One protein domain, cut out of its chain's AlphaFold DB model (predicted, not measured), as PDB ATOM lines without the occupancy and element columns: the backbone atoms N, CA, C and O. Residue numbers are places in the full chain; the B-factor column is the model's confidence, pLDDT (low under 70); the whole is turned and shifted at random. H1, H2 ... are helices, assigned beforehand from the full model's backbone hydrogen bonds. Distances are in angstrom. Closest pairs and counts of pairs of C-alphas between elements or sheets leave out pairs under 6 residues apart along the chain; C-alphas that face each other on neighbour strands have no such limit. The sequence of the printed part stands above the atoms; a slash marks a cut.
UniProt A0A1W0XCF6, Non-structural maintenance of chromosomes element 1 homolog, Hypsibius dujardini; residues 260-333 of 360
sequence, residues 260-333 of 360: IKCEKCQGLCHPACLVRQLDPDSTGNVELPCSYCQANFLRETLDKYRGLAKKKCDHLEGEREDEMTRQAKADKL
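What this domain is: This is residues 260 to 333 of the 360 residues of the protein "Non-structural maintenance of chromosomes element 1 homolog" of Hypsibius dujardini (UniProt A0A1W0XCF6). One long helix, H2, has a small head of loops and the short helix H1 at its first part, while its residues 314 to 333 stick out as a bare arm. The printed part has 74 residues with two named helices, H1 then H2, and no named strand; the class is all helix. It is only just extended, close to loose, with a radius of gyration of the C-alphas of 17.4 A and spans of 59 by 23 by 15 A.

How they stand to each other: H2, residues 299 to 333, touches H1, residues 271 to 277, with residues 302 to 309 alone. Their closest C-alphas, of Val 275 and Ala 309, are 5.6 A apart. Their lines are about perpendicular, at 88 degrees. Every O i to N i+4 pair is within hydrogen-bond range in H1, and 30 of 31 in H2. Residues 260 to 261 pair with residues 268 to 269, antiparallel.

Where its parts are: H2 measures 51.1 A from C-alpha 299 at (2.306, 45.919, 93.391) to C-alpha 333 at (29.632, 6.723, 75.409). H1 measures 10.2 A and begins at C-alpha 271, (13.087, 44.508, 83.842).

The domain as a whole: The two C-alphas farthest apart, of Lys 264 and Leu 333, are 59.4 A apart. The printed part has no cut. H1 to H2 is a long link of 21 residues. The model's pLDDT is under 70 at residues 280 to 285 and 307 to 333.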
ATOM      1  N   ILE A 260      11.111  50.020  83.089       86.94
ATOM      2  CA  ILE A 260      10.012  50.120  84.052       86.94
ATOM      3  C   ILE A 260      10.137  51.445  84.806       86.94
ATOM      4  O   ILE A 260      11.170  51.703  85.428       86.94
ATOM      5  N   LYS A 261       9.091  52.273  84.760       90.19
ATOM      6  CA  LYS A 261       9.037  53.582  85.426       90.19
ATOM      7  C   LYS A 261       8.606  53.437  86.887       90.19
ATOM      8  O   LYS A 261       7.653  52.728  87.191       90.19
ATOM      9  N   CYS A 262       9.276  54.147  87.790       89.44
ATOM     10  CA  CYS A 262       8.755  54.436  89.123       89.44
ATOM     11  C   CYS A 262       7.713  55.555  89.018       89.44
ATOM     12  O   CYS A 262       8.024  56.626  88.506       89.44
ATOM     13  N   GLU A 263       6.502  55.360  89.536       88.69
ATOM     14  CA  GLU A 263       5.428  56.353  89.384       88.69
ATOM     15  C   GLU A 263       5.740  57.697  90.054       88.69
ATOM     16  O   GLU A 263       5.462  58.755  89.488       88.69
ATOM     17  N   LYS A 264       6.384  57.667  91.229       90.62
ATOM     18  CA  LYS A 264       6.652  58.868  92.031       90.62
ATOM     19  C   LYS A 264       7.722  59.782  91.429       90.62
ATOM     20  O   LYS A 264       7.585  60.997  91.508       90.62
ATOM     21  N   CYS A 265       8.807  59.222  90.889       90.12
ATOM     22  CA  CYS A 265       9.947  60.009  90.387       90.12
ATOM     23  C   CYS A 265      10.223  59.845  88.887       90.12
ATOM     24  O   CYS A 265      11.176  60.435  88.389       90.12
ATOM     25  N   GLN A 266       9.445  59.019  88.181       89.31
ATOM     26  CA  GLN A 266       9.630  58.655  86.766       89.31
ATOM     27  C   GLN A 266      10.994  58.016  86.430       89.31
ATOM     28  O   GLN A 266      11.292  57.755  85.264       89.31
ATOM     29  N   GLY A 267      11.802  57.686  87.446       87.38
ATOM     30  CA  GLY A 267      13.063  56.968  87.296       87.38
ATOM     31  C   GLY A 267      12.851  55.585  86.682       87.38
ATOM     32  O   GLY A 267      11.924  54.866  87.055       87.38
ATOM     33  N   LEU A 268      13.714  55.219  85.737       89.44
ATOM     34  CA  LEU A 268      13.610  53.985  84.963       89.44
ATOM     35  C   LEU A 268      14.447  52.857  85.579       89.44
ATOM     36  O   LEU A 268      15.509  53.093  86.156       89.44
ATOM     37  N   CYS A 269      14.027  51.605  85.396       87.94
ATOM     38  CA  CYS A 269      14.857  50.440  85.687       87.94
ATOM     39  C   CYS A 269      14.704  49.310  84.658       87.94
ATOM     40  O   CYS A 269      13.650  49.137  84.046       87.94
ATOM     41  N   HIS A 270      15.770  48.523  84.464       85.19
ATOM     42  CA  HIS A 270      15.722  47.323  83.627       85.19
ATOM     43  C   HIS A 270      14.736  46.303  84.215       85.19
ATOM     44  O   HIS A 270      14.852  45.995  85.406       85.19
ATOM     45  N   PRO A 271      13.882  45.654  83.399       82.50
ATOM     46  CA  PRO A 271      13.087  44.508  83.842       82.50
ATOM     47  C   PRO A 271      13.933  43.416  84.507       82.50
ATOM     48  O   PRO A 271      13.587  42.913  85.571       82.50
ATOM     49  N   ALA A 272      15.107  43.122  83.938       78.81
ATOM     50  CA  ALA A 272      16.072  42.167  84.481       78.81
ATOM     51  C   ALA A 272      16.679  42.581  85.838       78.81
ATOM     52  O   ALA A 272      17.141  41.721  86.589       78.81
ATOM     53  N   CYS A 273      16.723  43.884  86.146       81.38
ATOM     54  CA  CYS A 273      17.165  44.382  87.446       81.38
ATOM     55  C   CYS A 273      16.041  44.293  88.474       81.38
ATOM     56  O   CYS A 273      16.292  43.765  89.552       81.38
ATOM     57  N   LEU A 274      14.818  44.713  88.124       83.44
ATOM     58  CA  LEU A 274      13.649  44.585  89.000       83.44
ATOM     59  C   LEU A 274      13.424  43.117  89.399       83.44
ATOM     60  O   LEU A 274      13.386  42.803  90.583       83.44
ATOM     61  N   VAL A 275      13.412  42.207  88.418       80.56
ATOM     62  CA  VAL A 275      13.304  40.749  88.624       80.56
ATOM     63  C   VAL A 275      14.385  40.200  89.560       80.56
ATOM     64  O   VAL A 275      14.114  39.271  90.304       80.56
ATOM     65  N   ARG A 276      15.602  40.764  89.565       77.75
ATOM     66  CA  ARG A 276      16.687  40.321  90.461       77.75
ATOM     67  C   ARG A 276      16.518  40.809  91.902       77.75
ATOM     68  O   ARG A 276      17.139  40.244  92.791       77.75
ATOM     69  N   GLN A 277      15.784  41.897  92.126       80.88
ATOM     70  CA  GLN A 277      15.475  42.378  93.479       80.88
ATOM     71  C   GLN A 277      14.211  41.723  94.056       80.88
ATOM     72  O   GLN A 277      13.963  41.840  95.250       80.88
ATOM     73  N   LEU A 278      13.417  41.046  93.221       80.75
ATOM     74  CA  LEU A 278      12.290  40.237  93.662       80.75
ATOM     75  C   LEU A 278      12.782  38.873  94.151       80.75
ATOM     76  O   LEU A 278      13.402  38.120  93.403       80.75
ATOM     77  N   ASP A 279      12.448  38.553  95.394       72.25
ATOM     78  CA  ASP A 279      12.566  37.204  95.937       72.25
ATOM     79  C   ASP A 279      11.442  36.326  95.331       72.25
ATOM     80  O   ASP A 279      10.264  36.685  95.466       72.25
ATOM     81  N   PRO A 280      11.757  35.218  94.630       65.50
ATOM     82  CA  PRO A 280      10.751  34.365  93.995       65.50
ATOM     83  C   PRO A 280       9.875  33.600  95.000       65.50
ATOM     84  O   PRO A 280       8.723  33.306  94.671       65.50
ATOM     85  N   ASP A 281      10.383  33.328  96.205       65.75
ATOM     86  CA  ASP A 281       9.725  32.522  97.241       65.75
ATOM     87  C   ASP A 281       8.921  33.383  98.226       65.75
ATOM     88  O   ASP A 281       8.092  32.884  98.992       65.75
ATOM     89  N   SER A 282       9.112  34.704  98.179       68.00
ATOM     90  CA  SER A 282       8.310  35.657  98.940       68.00
ATOM     91  C   SER A 282       6.817  35.564  98.576       68.00
ATOM     92  O   SER A 282       6.362  36.037  97.536       68.00
ATOM     93  N   THR A 283       6.008  34.994  99.467       60.59
ATOM     94  CA  THR A 283       4.540  34.914  99.323       60.59
ATOM     95  C   THR A 283       3.804  36.135  99.888       60.59
ATOM     96  O   THR A 283       2.593  36.271  99.720       60.59
ATOM     97  N   GLY A 284       4.530  37.045 100.547       63.81
ATOM     98  CA  GLY A 284       3.993  38.255 101.168       63.81
ATOM     99  C   GLY A 284       3.827  39.460 100.230       63.81
ATOM    100  O   GLY A 284       4.147  39.431  99.035       63.81
ATOM    101  N   ASN A 285       3.345  40.556 100.822       66.06
ATOM    102  CA  ASN A 285       3.259  41.875 100.199       66.06
ATOM    103  C   ASN A 285       4.684  42.432 100.013       66.06
ATOM    104  O   ASN A 285       5.261  42.967 100.956       66.06
ATOM    105  N   VAL A 286       5.280  42.240  98.833       70.88
ATOM    106  CA  VAL A 286       6.659  42.678  98.579       70.88
ATOM    107  C   VAL A 286       6.709  44.175  98.344       70.88
ATOM    108  O   VAL A 286       6.169  44.697  97.370       70.88
ATOM    109  N   GLU A 287       7.429  44.838  99.234       80.75
ATOM    110  CA  GLU A 287       7.828  46.225  99.102       80.75
ATOM    111  C   GLU A 287       9.222  46.279  98.479       80.75
ATOM    112  O   GLU A 287      10.206  45.850  99.080       80.75
ATOM    113  N   LEU A 288       9.298  46.777  97.245       85.38
ATOM    114  CA  LEU A 288      10.559  47.004  96.550       85.38
ATOM    115  C   LEU A 288      10.737  48.513  96.314       85.38
ATOM    116  O   LEU A 288      10.096  49.054  95.405       85.38
ATOM    117  N   PRO A 289      11.582  49.202  97.102       87.19
ATOM    118  CA  PRO A 289      11.791  50.636  96.963       87.19
ATOM    119  C   PRO A 289      12.593  50.983  95.702       87.19
ATOM    120  O   PRO A 289      13.573  50.328  95.336       87.19
ATOM    121  N   CYS A 290      12.208  52.073  95.041       86.19
ATOM    122  CA  CYS A 290      13.002  52.683  93.985       86.19
ATOM    123  C   CYS A 290      14.287  53.278  94.572       86.19
ATOM    124  O   CYS A 290      14.235  54.184  95.402       86.19
ATOM    125  N   SER A 291      15.449  52.856  94.076       86.69
ATOM    126  CA  SER A 291      16.755  53.319  94.565       86.69
ATOM    127  C   SER A 291      16.997  54.835  94.460       86.69
ATOM    128  O   SER A 291      17.854  55.345  95.177       86.69
ATOM    129  N   TYR A 292      16.250  55.572  93.623       87.12
ATOM    130  CA  TYR A 292      16.355  57.037  93.534       87.12
ATOM    131  C   TYR A 292      15.485  57.799  94.549       87.12
ATOM    132  O   TYR A 292      15.909  58.846  95.026       87.12
ATOM    133  N   CYS A 293      14.271  57.330  94.863       89.25
ATOM    134  CA  CYS A 293      13.295  58.097  95.663       89.25
ATOM    135  C   CYS A 293      12.717  57.345  96.873       89.25
ATOM    136  O   CYS A 293      11.854  57.884  97.569       89.25
ATOM    137  N   GLN A 294      13.162  56.104  97.089       88.75
ATOM    138  CA  GLN A 294      12.766  55.165  98.146       88.75
ATOM    139  C   GLN A 294      11.264  54.836  98.225       88.75
ATOM    140  O   GLN A 294      10.836  54.131  99.131       88.75
ATOM    141  N   ALA A 295      10.448  55.288  97.269       88.12
ATOM    142  CA  ALA A 295       9.059  54.861  97.165       88.12
ATOM    143  C   ALA A 295       8.958  53.489  96.497       88.12
ATOM    144  O   ALA A 295       9.662  53.217  95.521       88.12
ATOM    145  N   ASN A 296       8.059  52.652  97.009       88.12
ATOM    146  CA  ASN A 296       7.806  51.324  96.470       88.12
ATOM    147  C   ASN A 296       7.272  51.392  95.030       88.12
ATOM    148  O   ASN A 296       6.453  52.250  94.695       88.12
ATOM    149  N   PHE A 297       7.734  50.480  94.175       87.44
ATOM    150  CA  PHE A 297       7.089  50.224  92.885       87.44
ATOM    151  C   PHE A 297       5.673  49.664  93.099       87.44
ATOM    152  O   PHE A 297       5.426  48.965  94.083       87.44
ATOM    153  N   LEU A 298       4.747  49.935  92.169       87.00
ATOM    154  CA  LEU A 298       3.384  49.403  92.257       87.00
ATOM    155  C   LEU A 298       3.373  47.880  92.338       87.00
ATOM    156  O   LEU A 298       4.005  47.199  91.527       87.00
ATOM    157  N   ARG A 299       2.533  47.355  93.231       83.00
ATOM    158  CA  ARG A 299       2.306  45.919  93.391       83.00
ATOM    159  C   ARG A 299       1.926  45.228  92.078       83.00
ATOM    160  O   ARG A 299       2.521  44.212  91.755       83.00
ATOM    161  N   GLU A 300       1.040  45.819  91.277       84.56
ATOM    162  CA  GLU A 300       0.659  45.288  89.955       84.56
ATOM    163  C   GLU A 300       1.860  45.139  89.004       84.56
ATOM    164  O   GLU A 300       1.966  44.165  88.255       84.56
ATOM    165  N   THR A 301       2.805  46.083  89.067       84.75
ATOM    166  CA  THR A 301       4.063  46.000  88.316       84.75
ATOM    167  C   THR A 301       4.936  44.877  88.874       84.75
ATOM    168  O   THR A 301       5.426  44.052  88.104       84.75
ATOM    169  N   LEU A 302       5.108  44.796  90.195       84.44
ATOM    170  CA  LEU A 302       5.913  43.750  90.830       84.44
ATOM    171  C   LEU A 302       5.366  42.344  90.536       84.44
ATOM    172  O   LEU A 302       6.131  41.481  90.110       84.44
ATOM    173  N   ASP A 303       4.055  42.128  90.657       82.50
ATOM    174  CA  ASP A 303       3.406  40.837  90.400       82.50
ATOM    175  C   ASP A 303       3.526  40.420  88.917       82.50
ATOM    176  O   ASP A 303       3.852  39.264  88.623       82.50
ATOM    177  N   LYS A 304       3.406  41.366  87.969       82.31
ATOM    178  CA  LYS A 304       3.660  41.121  86.534       82.31
ATOM    179  C   LYS A 304       5.081  40.606  86.265       82.31
ATOM    180  O   LYS A 304       5.262  39.716  85.431       82.31
ATOM    181  N   TYR A 305       6.091  41.148  86.949       78.94
ATOM    182  CA  TYR A 305       7.489  40.738  86.767       78.94
ATOM    183  C   TYR A 305       7.905  39.553  87.659       78.94
ATOM    184  O   TYR A 305       8.789  38.793  87.263       78.94
ATOM    185  N   ARG A 306       7.216  39.286  88.777       75.50
ATOM    186  CA  ARG A 306       7.387  38.067  89.595       75.50
ATOM    187  C   ARG A 306       7.082  36.799  88.788       75.50
ATOM    188  O   ARG A 306       7.837  35.833  88.854       75.50
ATOM    189  N   GLY A 307       6.054  36.824  87.934       68.06
ATOM    190  CA  GLY A 307       5.762  35.720  87.007       68.06
ATOM    191  C   GLY A 307       6.876  35.436  85.983       68.06
ATOM    192  O   GLY A 307       7.010  34.305  85.517       68.06
ATOM    193  N   LEU A 308       7.705  36.435  85.652       67.06
ATOM    194  CA  LEU A 308       8.905  36.273  84.819       67.06
ATOM    195  C   LEU A 308      10.118  35.796  85.632       67.06
ATOM    196  O   LEU A 308      10.953  35.077  85.089       67.06
ATOM    197  N   ALA A 309      10.204  36.160  86.917       59.28
ATOM    198  CA  ALA A 309      11.211  35.638  87.839       59.28
ATOM    199  C   ALA A 309      11.069  34.117  88.000       59.28
ATOM    200  O   ALA A 309      12.026  33.388  87.752       59.28
ATOM    201  N   LYS A 310       9.850  33.645  88.302       59.06
ATOM    202  CA  LYS A 310       9.566  32.220  88.513       59.06
ATOM    203  C   LYS A 310       9.862  31.374  87.271       59.06
ATOM    204  O   LYS A 310      10.717  30.503  87.334       59.06
ATOM    205  N   LYS A 311       9.314  31.751  86.107       58.78
ATOM    206  CA  LYS A 311       9.606  31.086  84.819       58.78
ATOM    207  C   LYS A 311      11.097  31.004  84.486       58.78
ATOM    208  O   LYS A 311      11.505  30.109  83.754       58.78
ATOM    209  N   LYS A 312      11.912  31.947  84.972       55.53
ATOM    210  CA  LYS A 312      13.363  31.917  84.776       55.53
ATOM    211  C   LYS A 312      14.059  30.924  85.711       55.53
ATOM    212  O   LYS A 312      15.039  30.330  85.279       55.53
ATOM    213  N   CYS A 313      13.573  30.731  86.936       50.50
ATOM    214  CA  CYS A 313      14.026  29.642  87.802       50.50
ATOM    215  C   CYS A 313      13.643  28.291  87.183       50.50
ATOM    216  O   CYS A 313      14.538  27.516  86.862       50.50
ATOM    217  N   ASP A 314      12.356  28.100  86.865       44.19
ATOM    218  CA  ASP A 314      11.824  26.865  86.269       44.19
ATOM    219  C   ASP A 314      12.588  26.467  84.980       44.19
ATOM    220  O   ASP A 314      12.919  25.305  84.757       44.19
ATOM    221  N   HIS A 315      12.924  27.443  84.122       48.19
ATOM    222  CA  HIS A 315      13.684  27.195  82.889       48.19
ATOM    223  C   HIS A 315      15.154  26.827  83.149       48.19
ATOM    224  O   HIS A 315      15.668  25.931  82.484       48.19
ATOM    225  N   LEU A 316      15.818  27.475  84.115       43.88
ATOM    226  CA  LEU A 316      17.195  27.141  84.508       43.88
ATOM    227  C   LEU A 316      17.291  25.758  85.176       43.88
ATOM    228  O   LEU A 316      18.350  25.134  85.124       43.88
ATOM    229  N   GLU A 317      16.209  25.288  85.797       45.12
ATOM    230  CA  GLU A 317      16.091  23.931  86.337       45.12
ATOM    231  C   GLU A 317      15.875  22.902  85.220       45.12
ATOM    232  O   GLU A 317      16.630  21.935  85.147       45.12
ATOM    233  N   GLY A 318      14.970  23.157  84.267       36.75
ATOM    234  CA  GLY A 318      14.805  22.292  83.089       36.75
ATOM    235  C   GLY A 318      16.075  22.181  82.229       36.75
ATOM    236  O   GLY A 318      16.463  21.089  81.824       36.75
ATOM    237  N   GLU A 319      16.801  23.288  82.016       45.38
ATOM    238  CA  GLU A 319      18.108  23.262  81.337       45.38
ATOM    239  C   GLU A 319      19.164  22.454  82.113       45.38
ATOM    240  O   GLU A 319      20.041  21.841  81.502       45.38
ATOM    241  N   ARG A 320      19.092  22.427  83.452       48.16
ATOM    242  CA  ARG A 320      19.979  21.615  84.298       48.16
ATOM    243  C   ARG A 320      19.674  20.125  84.139       48.16
ATOM    244  O   ARG A 320      20.614  19.339  84.059       48.16
ATOM    245  N   GLU A 321      18.404  19.733  84.076       46.28
ATOM    246  CA  GLU A 321      17.995  18.341  83.832       46.28
ATOM    247  C   GLU A 321      18.419  17.858  82.436       46.28
ATOM    248  O   GLU A 321      19.009  16.780  82.310       46.28
ATOM    249  N   ASP A 322      18.218  18.684  81.407       49.34
ATOM    250  CA  ASP A 322      18.677  18.414  80.040       49.34
ATOM    251  C   ASP A 322      20.205  18.274  79.961       49.34
ATOM    252  O   ASP A 322      20.715  17.334  79.342       49.34
ATOM    253  N   GLU A 323      20.962  19.174  80.595       48.62
ATOM    254  CA  GLU A 323      22.427  19.146  80.548       48.62
ATOM    255  C   GLU A 323      23.012  17.991  81.380       48.62
ATOM    256  O   GLU A 323      23.927  17.313  80.914       48.62
ATOM    257  N   MET A 324      22.438  17.668  82.549       55.00
ATOM    258  CA  MET A 324      22.791  16.448  83.292       55.00
ATOM    259  C   MET A 324      22.489  15.187  82.471       55.00
ATOM    260  O   MET A 324      23.292  14.254  82.457       55.00
ATOM    261  N   THR A 325      21.380  15.169  81.726       61.66
ATOM    262  CA  THR A 325      21.022  14.057  80.831       61.66
ATOM    263  C   THR A 325      22.000  13.933  79.657       61.66
ATOM    264  O   THR A 325      22.389  12.820  79.291       61.66
ATOM    265  N   ARG A 326      22.456  15.055  79.081       61.28
ATOM    266  CA  ARG A 326      23.490  15.078  78.030       61.28
ATOM    267  C   ARG A 326      24.845  14.615  78.552       61.28
ATOM    268  O   ARG A 326      25.465  13.775  77.901       61.28
ATOM    269  N   GLN A 327      25.272  15.094  79.720       57.56
ATOM    270  CA  GLN A 327      26.532  14.691  80.343       57.56
ATOM    271  C   GLN A 327      26.522  13.191  80.671       57.56
ATOM    272  O   GLN A 327      27.380  12.455  80.194       57.56
ATOM    273  N   ALA A 328      25.467  12.694  81.328       61.28
ATOM    274  CA  ALA A 328      25.303  11.266  81.610       61.28
ATOM    275  C   ALA A 328      25.240  10.395  80.338       61.28
ATOM    276  O   ALA A 328      25.587   9.212  80.375       61.28
ATOM    277  N   LYS A 329      24.802  10.950  79.199       65.94
ATOM    278  CA  LYS A 329      24.844  10.276  77.893       65.94
ATOM    279  C   LYS A 329      26.251  10.286  77.281       65.94
ATOM    280  O   LYS A 329      26.643   9.277  76.702       65.94
ATOM    281  N   ALA A 330      27.011  11.371  77.430       57.00
ATOM    282  CA  ALA A 330      28.408  11.456  76.997       57.00
ATOM    283  C   ALA A 330      29.316  10.509  77.806       57.00
ATOM    284  O   ALA A 330      30.103   9.763  77.224       57.00
ATOM    285  N   ASP A 331      29.138  10.449  79.126       58.47
ATOM    286  CA  ASP A 331      29.922   9.579  80.011       58.47
ATOM    287  C   ASP A 331      29.668   8.090  79.714       58.47
ATOM    288  O   ASP A 331      30.603   7.288  79.676       58.47
ATOM    289  N   LYS A 332      28.419   7.722  79.385       66.88
ATOM    290  CA  LYS A 332      28.065   6.369  78.911       66.88
ATOM    291  C   LYS A 332      28.705   6.000  77.572       66.88
ATOM    292  O   LYS A 332      28.983   4.825  77.355       66.88
ATOM    293  N   LEU A 333      28.945   6.967  76.683       57.88
ATOM    294  CA  LEU A 333      29.632   6.723  75.409       57.88
ATOM    295  C   LEU A 333      31.148   6.544  75.604       57.88
ATOM    296  O   LEU A 333      31.748   5.722  74.919       57.88
TER     297      LEU A 333